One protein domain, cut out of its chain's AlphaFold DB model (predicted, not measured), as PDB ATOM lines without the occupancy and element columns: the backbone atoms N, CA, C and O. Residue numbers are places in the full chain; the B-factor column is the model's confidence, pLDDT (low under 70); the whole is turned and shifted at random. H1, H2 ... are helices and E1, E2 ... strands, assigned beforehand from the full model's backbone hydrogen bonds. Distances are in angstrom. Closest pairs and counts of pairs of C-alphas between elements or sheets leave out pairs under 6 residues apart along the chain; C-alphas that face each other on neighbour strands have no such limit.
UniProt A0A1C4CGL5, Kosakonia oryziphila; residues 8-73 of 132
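Overview. This is residues 8 to 73 of the 132 residues of a protein of Kosakonia oryziphila (UniProt A0A1C4CGL5). A small four-strand sheet, E1 E6 E5 E4, has one short helix, H1, over one face on the side of E1 and E6, and a two-strand hairpin, E2 and E3, packs on H1 while its strands stay apart from the sheet's. The loop of residues 28 to 36, after E2, and the turn at residues 64 and 65, between E5 and E6, reach to opposite ends of the longest axis. The printed part has 66 residues with one named helix and six named strands, in the order E1 H1 E2 E3 E4 E5 E6; the larger sheet is mixed, the smaller antiparallel, and the class is mixed, helices and strands. It is compact, with a radius of gyration of the C-alphas of 10.5 A, and rounded, spanning 31 by 23 by 18 A.

Arrangement. E1, residues 8 to 10, is an edge strand, parallel to E6, residues 66 to 69, at 16 degrees, with N 69 and O 9 2.8 A apart. H1, residues 12 to 20, is on this sheet at a height of 8.2 A, over E6 and only just over E1, on which 3 of its 9 C-alphas fall. On the local plane its line and that of E6 stand at 32 degrees, only just slantwise to the strands. The closest C-alphas of H1 and E6 are those of His 14 and Ser 68, 4.9 A apart. In H1 every O i to N i+4 pair is within hydrogen-bond range. E2, residues 24 to 27, and E3, residues 37 to 41, form an antiparallel hairpin, with N 38 and O 26 2.8 A apart. The closest C-alphas of H1 and E2 are those of Gln 15 and Val 25, 6.3 A apart; those of H1 and E3 are Gln 15 and Val 39, 6.4 A apart. E4, residues 47 to 50, E5, residues 59 to 63, and E6 form a meander, each strand the antiparallel neighbour of the one before. N 61 and O 47 are 2.8 A apart, as are N 68 and O 60. E3 and E4 are apart.

Along the chain. E1 begins at C-alpha 8, (48.374, -52.358, 28.913). H1 is 12.1 A long from C-alpha 12, (40.084, -53.167, 21.130), to C-alpha 20. E2 measures 10.4 A, E3 12.2 A, E4 9.3 A and E5 12.6 A. E6, 10.7 A, ends at C-alpha 69, (48.189, -48.942, 21.666).

Size, cuts and confidence. The C-alphas farthest apart, those of Gly 31 and Pro 64, are 31.7 A apart. The printed part has no cut and no long link. The mean pLDDT of the printed part is 86.7; residues 31 to 36 are under 70.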
ATOM      1  N   PHE A   8      47.965 -52.479  30.306       93.56
ATOM      2  CA  PHE A   8      48.374 -52.358  28.913       93.56
ATOM      3  C   PHE A   8      47.237 -52.797  27.988       93.56
ATOM      4  O   PHE A   8      46.854 -53.966  27.996       93.56
ATOM      5  N   GLY A   9      46.681 -51.866  27.213       92.62
ATOM      6  CA  GLY A   9      45.602 -52.142  26.258       92.62
ATOM      7  C   GLY A   9      46.115 -52.246  24.824       92.62
ATOM      8  O   GLY A   9      46.910 -51.412  24.402       92.62
ATOM      9  N   VAL A  10      45.632 -53.226  24.063       91.00
ATOM     10  CA  VAL A  10      45.980 -53.420  22.644       91.00
ATOM     11  C   VAL A  10      44.715 -53.406  21.798       91.00
ATOM     12  O   VAL A  10      43.754 -54.095  22.144       91.00
ATOM     13  N   CYS A  11      44.714 -52.657  20.694       89.06
ATOM     14  CA  CYS A  11      43.633 -52.613  19.706       89.06
ATOM     15  C   CYS A  11      42.260 -52.346  20.355       89.06
ATOM     16  O   CYS A  11      42.023 -51.251  20.863       89.06
ATOM     17  N   TYR A  12      41.367 -53.335  20.437       87.38
ATOM     18  CA  TYR A  12      40.084 -53.167  21.130       87.38
ATOM     19  C   TYR A  12      40.257 -52.821  22.620       87.38
ATOM     20  O   TYR A  12      39.513 -52.015  23.172       87.38
ATOM     21  N   GLY A  13      41.298 -53.345  23.274       89.75
ATOM     22  CA  GLY A  13      41.654 -52.952  24.637       89.75
ATOM     23  C   GLY A  13      42.049 -51.476  24.752       89.75
ATOM     24  O   GLY A  13      41.761 -50.847  25.766       89.75
ATOM     25  N   HIS A  14      42.655 -50.890  23.714       92.50
ATOM     26  CA  HIS A  14      42.945 -49.455  23.674       92.50
ATOM     27  C   HIS A  14      41.661 -48.620  23.638       92.50
ATOM     28  O   HIS A  14      41.530 -47.680  24.423       92.50
ATOM     29  N   GLN A  15      40.700 -49.028  22.812       92.19
ATOM     30  CA  GLN A  15      39.390 -48.387  22.684       92.19
ATOM     31  C   GLN A  15      38.582 -48.489  23.984       92.19
ATOM     32  O   GLN A  15      38.086 -47.485  24.492       92.19
ATOM     33  N   LEU A  16      38.519 -49.683  24.581       92.38
ATOM     34  CA  LEU A  16      37.829 -49.898  25.852       92.38
ATOM     35  C   LEU A  16      38.432 -49.077  26.991       92.38
ATOM     36  O   LEU A  16      37.688 -48.516  27.792       92.38
ATOM     37  N   MET A  17      39.763 -48.989  27.067       93.69
ATOM     38  CA  MET A  17      40.425 -48.170  28.082       93.69
ATOM     39  C   MET A  17      40.103 -46.687  27.905       93.69
ATOM     40  O   MET A  17      39.779 -46.029  28.889       93.69
ATOM     41  N   ALA A  18      40.152 -46.166  26.675       91.94
ATOM     42  CA  ALA A  18      39.791 -44.777  26.410       91.94
ATOM     43  C   ALA A  18      38.338 -44.494  26.815       91.94
ATOM     44  O   ALA A  18      38.084 -43.560  27.574       91.94
ATOM     45  N   TRP A  19      37.403 -45.343  26.384       93.44
ATOM     46  CA  TRP A  19      35.982 -45.191  26.686       93.44
ATOM     47  C   TRP A  19      35.683 -45.275  28.190       93.44
ATOM     48  O   TRP A  19      35.044 -44.386  28.750       93.44
ATOM     49  N   ALA A  20      36.214 -46.290  28.878       92.81
ATOM     50  CA  ALA A  20      35.994 -46.487  30.312       92.81
ATOM     51  C   ALA A  20      36.524 -45.328  31.175       92.81
ATOM     52  O   ALA A  20      36.074 -45.140  32.304       92.81
ATOM     53  N   LEU A  21      37.481 -44.555  30.655       90.69
ATOM     54  CA  LEU A  21      38.084 -43.411  31.336       90.69
ATOM     55  C   LEU A  21      37.463 -42.064  30.923       90.69
ATOM     56  O   LEU A  21      37.921 -41.025  31.392       90.69
ATOM     57  N   GLY A  22      36.412 -42.067  30.094       91.75
ATOM     58  CA  GLY A  22      35.662 -40.866  29.697       91.75
ATOM     59  C   GLY A  22      36.047 -40.272  28.335       91.75
ATOM     60  O   GLY A  22      35.600 -39.173  27.985       91.75
ATOM     61  N   GLY A  23      36.876 -40.977  27.565       92.69
ATOM     62  CA  GLY A  23      37.144 -40.669  26.162       92.69
ATOM     63  C   GLY A  23      36.014 -41.131  25.240       92.69
ATOM     64  O   GLY A  23      35.119 -41.866  25.654       92.69
ATOM     65  N   ASP A  24      36.088 -40.722  23.976       93.12
ATOM     66  CA  ASP A  24      35.139 -41.133  22.934       93.12
ATOM     67  C   ASP A  24      35.816 -42.068  21.930       93.12
ATOM     68  O   ASP A  24      36.995 -41.893  21.607       93.12
ATOM     69  N   VAL A  25      35.057 -43.042  21.423       90.31
ATOM     70  CA  VAL A  25      35.490 -43.992  20.394       90.31
ATOM     71  C   VAL A  25      34.432 -44.054  19.303       90.31
ATOM     72  O   VAL A  25      33.264 -44.317  19.583       90.31
ATOM     73  N   GLU A  26      34.843 -43.850  18.057       87.12
ATOM     74  CA  GLU A  26      33.942 -43.827  16.901       87.12
ATOM     75  C   GLU A  26      34.564 -44.518  15.693       87.12
ATOM     76  O   GLU A  26      35.748 -44.847  15.694       87.12
ATOM     77  N   TYR A  27      33.771 -44.733  14.640       85.00
ATOM     78  CA  TYR A  27      34.281 -45.257  13.378       85.00
ATOM     79  C   TYR A  27      35.319 -44.323  12.758       85.00
ATOM     80  O   TYR A  27      35.115 -43.118  12.642       85.00
ATOM     81  N   HIS A  28      36.428 -44.903  12.307       77.56
ATOM     82  CA  HIS A  28      37.506 -44.149  11.698       77.56
ATOM     83  C   HIS A  28      37.074 -43.611  10.319       77.56
ATOM     84  O   HIS A  28      36.732 -44.405   9.434       77.56
ATOM     85  N   PRO A  29      37.125 -42.286  10.071       76.56
ATOM     86  CA  PRO A  29      36.583 -41.686   8.848       76.56
ATOM     87  C   PRO A  29      37.350 -42.095   7.582       76.56
ATOM     88  O   PRO A  29      36.811 -42.012   6.482       76.56
ATOM     89  N   LYS A  30      38.599 -42.567   7.722       75.38
ATOM     90  CA  LYS A  30      39.416 -43.086   6.607       75.38
ATOM     91  C   LYS A  30      39.277 -44.602   6.394       75.38
ATOM     92  O   LYS A  30      40.017 -45.171   5.601       75.38
ATOM     93  N   GLY A  31      38.353 -45.262   7.093       69.38
ATOM     94  CA  GLY A  31      38.161 -46.709   6.999       69.38
ATOM     95  C   GLY A  31      39.163 -47.519   7.830       69.38
ATOM     96  O   GLY A  31      39.777 -47.002   8.761       69.38
ATOM     97  N   ARG A  32      39.271 -48.820   7.527       64.06
ATOM     98  CA  ARG A  32      40.024 -49.816   8.314       64.06
ATOM     99  C   ARG A  32      41.534 -49.701   8.097       64.06
ATOM    100  O   ARG A  32      41.984 -49.774   6.960       64.06
ATOM    101  N   GLU A  33      42.295 -49.688   9.190       57.62
ATOM    102  CA  GLU A  33      43.750 -49.929   9.179       57.62
ATOM    103  C   GLU A  33      44.152 -51.133  10.048       57.62
ATOM    104  O   GLU A  33      44.958 -51.949   9.618       57.62
ATOM    105  N   ALA A  34      43.525 -51.302  11.215       57.94
ATOM    106  CA  ALA A  34      43.372 -52.539  11.990       57.94
ATOM    107  C   ALA A  34      42.409 -52.207  13.145       57.94
ATOM    108  O   ALA A  34      42.726 -51.387  14.001       57.94
ATOM    109  N   GLY A  35      41.200 -52.779  13.120       56.66
ATOM    110  CA  GLY A  35      40.023 -52.197  13.783       56.66
ATOM    111  C   GLY A  35      39.320 -51.151  12.898       56.66
ATOM    112  O   GLY A  35      39.909 -50.615  11.960       56.66
ATOM    113  N   THR A  36      38.024 -50.919  13.127       64.62
ATOM    114  CA  THR A  36      37.206 -49.922  12.399       64.62
ATOM    115  C   THR A  36      36.990 -48.640  13.191       64.62
ATOM    116  O   THR A  36      36.391 -47.707  12.664       64.62
ATOM    117  N   GLN A  37      37.435 -48.605  14.446       73.44
ATOM    118  CA  GLN A  37      37.167 -47.530  15.386       73.44
ATOM    119  C   GLN A  37      38.462 -46.903  15.903       73.44
ATOM    120  O   GLN A  37      39.490 -47.573  15.967       73.44
ATOM    121  N   THR A  38      38.390 -45.630  16.273       87.06
ATOM    122  CA  THR A  38      39.500 -44.823  16.787       87.06
ATOM    123  C   THR A  38      39.043 -43.988  17.970       87.06
ATOM    124  O   THR A  38      37.857 -43.668  18.092       87.06
ATOM    125  N   VAL A  39      39.983 -43.627  18.837       86.31
ATOM    126  CA  VAL A  39      39.731 -42.665  19.908       86.31
ATOM    127  C   VAL A  39      39.608 -41.283  19.278       86.31
ATOM    128  O   VAL A  39      40.539 -40.810  18.634       86.31
ATOM    129  N   THR A  40      38.474 -40.611  19.448       89.25
ATOM    130  CA  THR A  40      38.248 -39.263  18.890       89.25
ATOM    131  C   THR A  40      38.471 -38.172  19.931       89.25
ATOM    132  O   THR A  40      38.919 -37.075  19.593       89.25
ATOM    133  N   ARG A  41      38.249 -38.492  21.210       92.44
ATOM    134  CA  ARG A  41      38.526 -37.616  22.353       92.44
ATOM    135  C   ARG A  41      39.287 -38.377  23.429       92.44
ATOM    136  O   ARG A  41      38.856 -39.443  23.862       92.44
ATOM    137  N   LEU A  42      40.393 -37.802  23.895       92.56
ATOM    138  CA  LEU A  42      41.152 -38.362  25.008       92.56
ATOM    139  C   LEU A  42      40.438 -38.136  26.349       92.56
ATOM    140  O   LEU A  42      39.850 -37.071  26.555       92.56
ATOM    141  N   PRO A  43      40.545 -39.089  27.289       90.75
ATOM    142  CA  PRO A  43      40.221 -38.855  28.692       90.75
ATOM    143  C   PRO A  43      41.010 -37.692  29.299       90.75
ATOM    144  O   PRO A  43      42.146 -37.417  28.904       90.75
ATOM    145  N   GLU A  44      40.453 -37.058  30.330       91.31
ATOM    146  CA  GLU A  44      41.163 -36.029  31.091       91.31
ATOM    147  C   GLU A  44      42.462 -36.585  31.707       91.31
ATOM    148  O   GLU A  44      42.484 -37.660  32.311       91.31
ATOM    149  N   GLY A  45      43.562 -35.841  31.553       89.69
ATOM    150  CA  GLY A  45      44.881 -36.226  32.064       89.69
ATOM    151  C   GLY A  45      45.605 -37.300  31.242       89.69
ATOM    152  O   GLY A  45      46.726 -37.671  31.598       89.69
ATOM    153  N   ALA A  46      45.010 -37.786  30.148       94.19
ATOM    154  CA  ALA A  46      45.696 -38.652  29.199       94.19
ATOM    155  C   ALA A  46      46.604 -37.852  28.248       94.19
ATOM    156  O   ALA A  46      46.395 -36.667  27.993       94.19
ATOM    157  N   SER A  47      47.627 -38.515  27.709       95.44
ATOM    158  CA  SER A  47      48.582 -37.921  26.764       95.44
ATOM    159  C   SER A  47      48.887 -38.863  25.606       95.44
ATOM    160  O   SER A  47      48.972 -40.080  25.785       95.44
ATOM    161  N   VAL A  48      49.077 -38.290  24.419       95.69
ATOM    162  CA  VAL A  48      49.515 -39.021  23.226       95.69
ATOM    163  C   VAL A  48      51.022 -39.203  23.281       95.69
ATOM    164  O   VAL A  48      51.762 -38.245  23.490       95.69
ATOM    165  N   LEU A  49      51.475 -40.437  23.079       92.88
ATOM    166  CA  LEU A  49      52.894 -40.766  22.954       92.88
ATOM    167  C   LEU A  49      53.308 -41.025  21.503       92.88
ATOM    168  O   LEU A  49      54.484 -40.876  21.185       92.88
ATOM    169  N   ALA A  50      52.371 -41.420  20.637       90.19
ATOM    170  CA  ALA A  50      52.612 -41.577  19.207       90.19
ATOM    171  C   ALA A  50      51.323 -41.408  18.393       90.19
ATOM    172  O   ALA A  50      50.232 -41.736  18.865       90.19
ATOM    173  N   SER A  51      51.490 -40.958  17.152       90.12
ATOM    174  CA  SER A  51      50.450 -40.748  16.142       90.12
ATOM    175  C   SER A  51      50.940 -41.226  14.768       90.12
ATOM    176  O   SER A  51      52.139 -41.420  14.559       90.12
ATOM    177  N   SER A  52      50.027 -41.391  13.816       84.62
ATOM    178  CA  SER A  52      50.311 -41.665  12.405       84.62
ATOM    179  C   SER A  52      49.526 -40.712  11.499       84.62
ATOM    180  O   SER A  52      48.698 -39.929  11.957       84.62
ATOM    181  N   ALA A  53      49.773 -40.772  10.187       81.75
ATOM    182  CA  ALA A  53      49.000 -39.996   9.214       81.75
ATOM    183  C   ALA A  53      47.515 -40.396   9.175       81.75
ATOM    184  O   ALA A  53      46.671 -39.613   8.729       81.75
ATOM    185  N   HIS A  54      47.191 -41.615   9.602       81.06
ATOM    186  CA  HIS A  54      45.829 -42.118   9.610       81.06
ATOM    187  C   HIS A  54      45.159 -41.922  10.963       81.06
ATOM    188  O   HIS A  54      44.059 -41.391  10.946       81.06
ATOM    189  N   ASP A  55      45.835 -42.198  12.082       83.12
ATOM    190  CA  ASP A  55      45.260 -42.089  13.428       83.12
ATOM    191  C   ASP A  55      46.137 -41.232  14.359       83.12
ATOM    192  O   ASP A  55      47.342 -41.459  14.499       83.12
ATOM    193  N   ASN A  56      45.524 -40.265  15.040       89.56
ATOM    194  CA  ASN A  56      46.213 -39.343  15.943       89.56
ATOM    195  C   ASN A  56      46.567 -39.958  17.308       89.56
ATOM    196  O   ASN A  56      47.366 -39.375  18.039       89.56
ATOM    197  N   HIS A  57      46.005 -41.114  17.662       92.38
ATOM    198  CA  HIS A  57      46.053 -41.679  19.011       92.38
ATOM    199  C   HIS A  57      46.639 -43.100  19.036       92.38
ATOM    200  O   HIS A  57      46.200 -43.955  19.800       92.38
ATOM    201  N   GLN A  58      47.685 -43.349  18.241       90.25
ATOM    202  CA  GLN A  58      48.319 -44.670  18.113       90.25
ATOM    203  C   GLN A  58      48.850 -45.230  19.437       90.25
ATOM    204  O   GLN A  58      48.768 -46.436  19.663       90.25
ATOM    205  N   ILE A  59      49.397 -44.378  20.311       93.06
ATOM    206  CA  ILE A  59      49.801 -44.753  21.672       93.06
ATOM    207  C   ILE A  59      49.318 -43.679  22.640       93.06
ATOM    208  O   ILE A  59      49.665 -42.506  22.486       93.06
ATOM    209  N   VAL A  60      48.577 -44.082  23.671       94.50
ATOM    210  CA  VAL A  60      48.023 -43.178  24.689       94.50
ATOM    211  C   VAL A  60      48.440 -43.633  26.081       94.50
ATOM    212  O   VAL A  60      48.402 -44.819  26.407       94.50
ATOM    213  N   ARG A  61      48.832 -42.678  26.924       94.50
ATOM    214  CA  ARG A  61      49.137 -42.882  28.343       94.50
ATOM    215  C   ARG A  61      48.065 -42.228  29.206       94.50
ATOM    216  O   ARG A  61      47.820 -41.037  29.063       94.50
ATOM    217  N   TYR A  62      47.512 -42.989  30.147       93.12
ATOM    218  CA  TYR A  62      46.467 -42.566  31.098       93.12
ATOM    219  C   TYR A  62      46.994 -42.407  32.532       93.12
ATOM    220  O   TYR A  62      46.272 -42.015  33.444       93.12
ATOM    221  N   GLY A  63      48.256 -42.763  32.759       88.94
ATOM    222  CA  GLY A  63      48.917 -42.673  34.053       88.94
ATOM    223  C   GLY A  63      50.307 -43.305  34.011       88.94
ATOM    224  O   GLY A  63      50.724 -43.798  32.961       88.94
ATOM    225  N   PRO A  64      51.035 -43.332  35.140       85.12
ATOM    226  CA  PRO A  64      52.410 -43.835  35.185       85.12
ATOM    227  C   PRO A  64      52.561 -45.281  34.693       85.12
ATOM    228  O   PRO A  64      53.558 -45.607  34.054       85.12
ATOM    229  N   PHE A  65      51.549 -46.124  34.937       86.69
ATOM    230  CA  PHE A  65      51.542 -47.545  34.563       86.69
ATOM    231  C   PHE A  65      50.327 -47.944  33.725       86.69
ATOM    232  O   PHE A  65      50.008 -49.122  33.642       86.69
ATOM    233  N   ALA A  66      49.643 -46.981  33.105       92.62
ATOM    234  CA  ALA A  66      48.492 -47.247  32.250       92.62
ATOM    235  C   ALA A  66      48.756 -46.688  30.853       92.62
ATOM    236  O   ALA A  66      48.782 -45.470  30.658       92.62
ATOM    237  N   VAL A  67      48.978 -47.582  29.892       94.12
ATOM    238  CA  VAL A  67      49.281 -47.249  28.493       94.12
ATOM    239  C   VAL A  67      48.437 -48.136  27.585       94.12
ATOM    240  O   VAL A  67      48.126 -49.269  27.936       94.12
ATOM    241  N   SER A  68      48.053 -47.645  26.415       94.25
ATOM    242  CA  SER A  68      47.446 -48.488  25.393       94.25
ATOM    243  C   SER A  68      47.891 -48.107  23.988       94.25
ATOM    244  O   SER A  68      48.369 -46.995  23.761       94.25
ATOM    245  N   VAL A  69      47.743 -49.049  23.058       92.25
ATOM    246  CA  VAL A  69      48.189 -48.942  21.666       92.25
ATOM    247  C   VAL A  69      47.094 -49.391  20.695       92.25
ATOM    248  O   VAL A  69      46.407 -50.379  20.958       92.25
ATOM    249  N   GLN A  70      46.926 -48.681  19.578       87.88
ATOM    250  CA  GLN A  70      45.899 -49.001  18.575       87.88
ATOM    251  C   GLN A  70      46.310 -50.173  17.664       87.88
ATOM    252  O   GLN A  70      45.467 -50.964  17.243       87.88
ATOM    253  N   PHE A  71      47.604 -50.321  17.387       84.94
ATOM    254  CA  PHE A  71      48.153 -51.446  16.625       84.94
ATOM    255  C   PHE A  71      48.446 -52.654  17.524       84.94
ATOM    256  O   PHE A  71      48.372 -52.563  18.745       84.94
ATOM    257  N   HIS A  72      48.800 -53.786  16.914       84.69
ATOM    258  CA  HIS A  72      49.174 -55.018  17.613       84.69
ATOM    259  C   HIS A  72      50.705 -55.150  17.722       84.69
ATOM    260  O   HIS A  72      51.326 -55.696  16.805       84.69
ATOM    261  N   PRO A  73      51.354 -54.655  18.797       78.94
ATOM    262  CA  PRO A  73      52.804 -54.769  18.966       78.94
ATOM    263  C   PRO A  73      53.301 -56.210  19.137       78.94
ATOM    264  O   PRO A  73      54.493 -56.479  18.990       78.94
TER     265      PRO A  73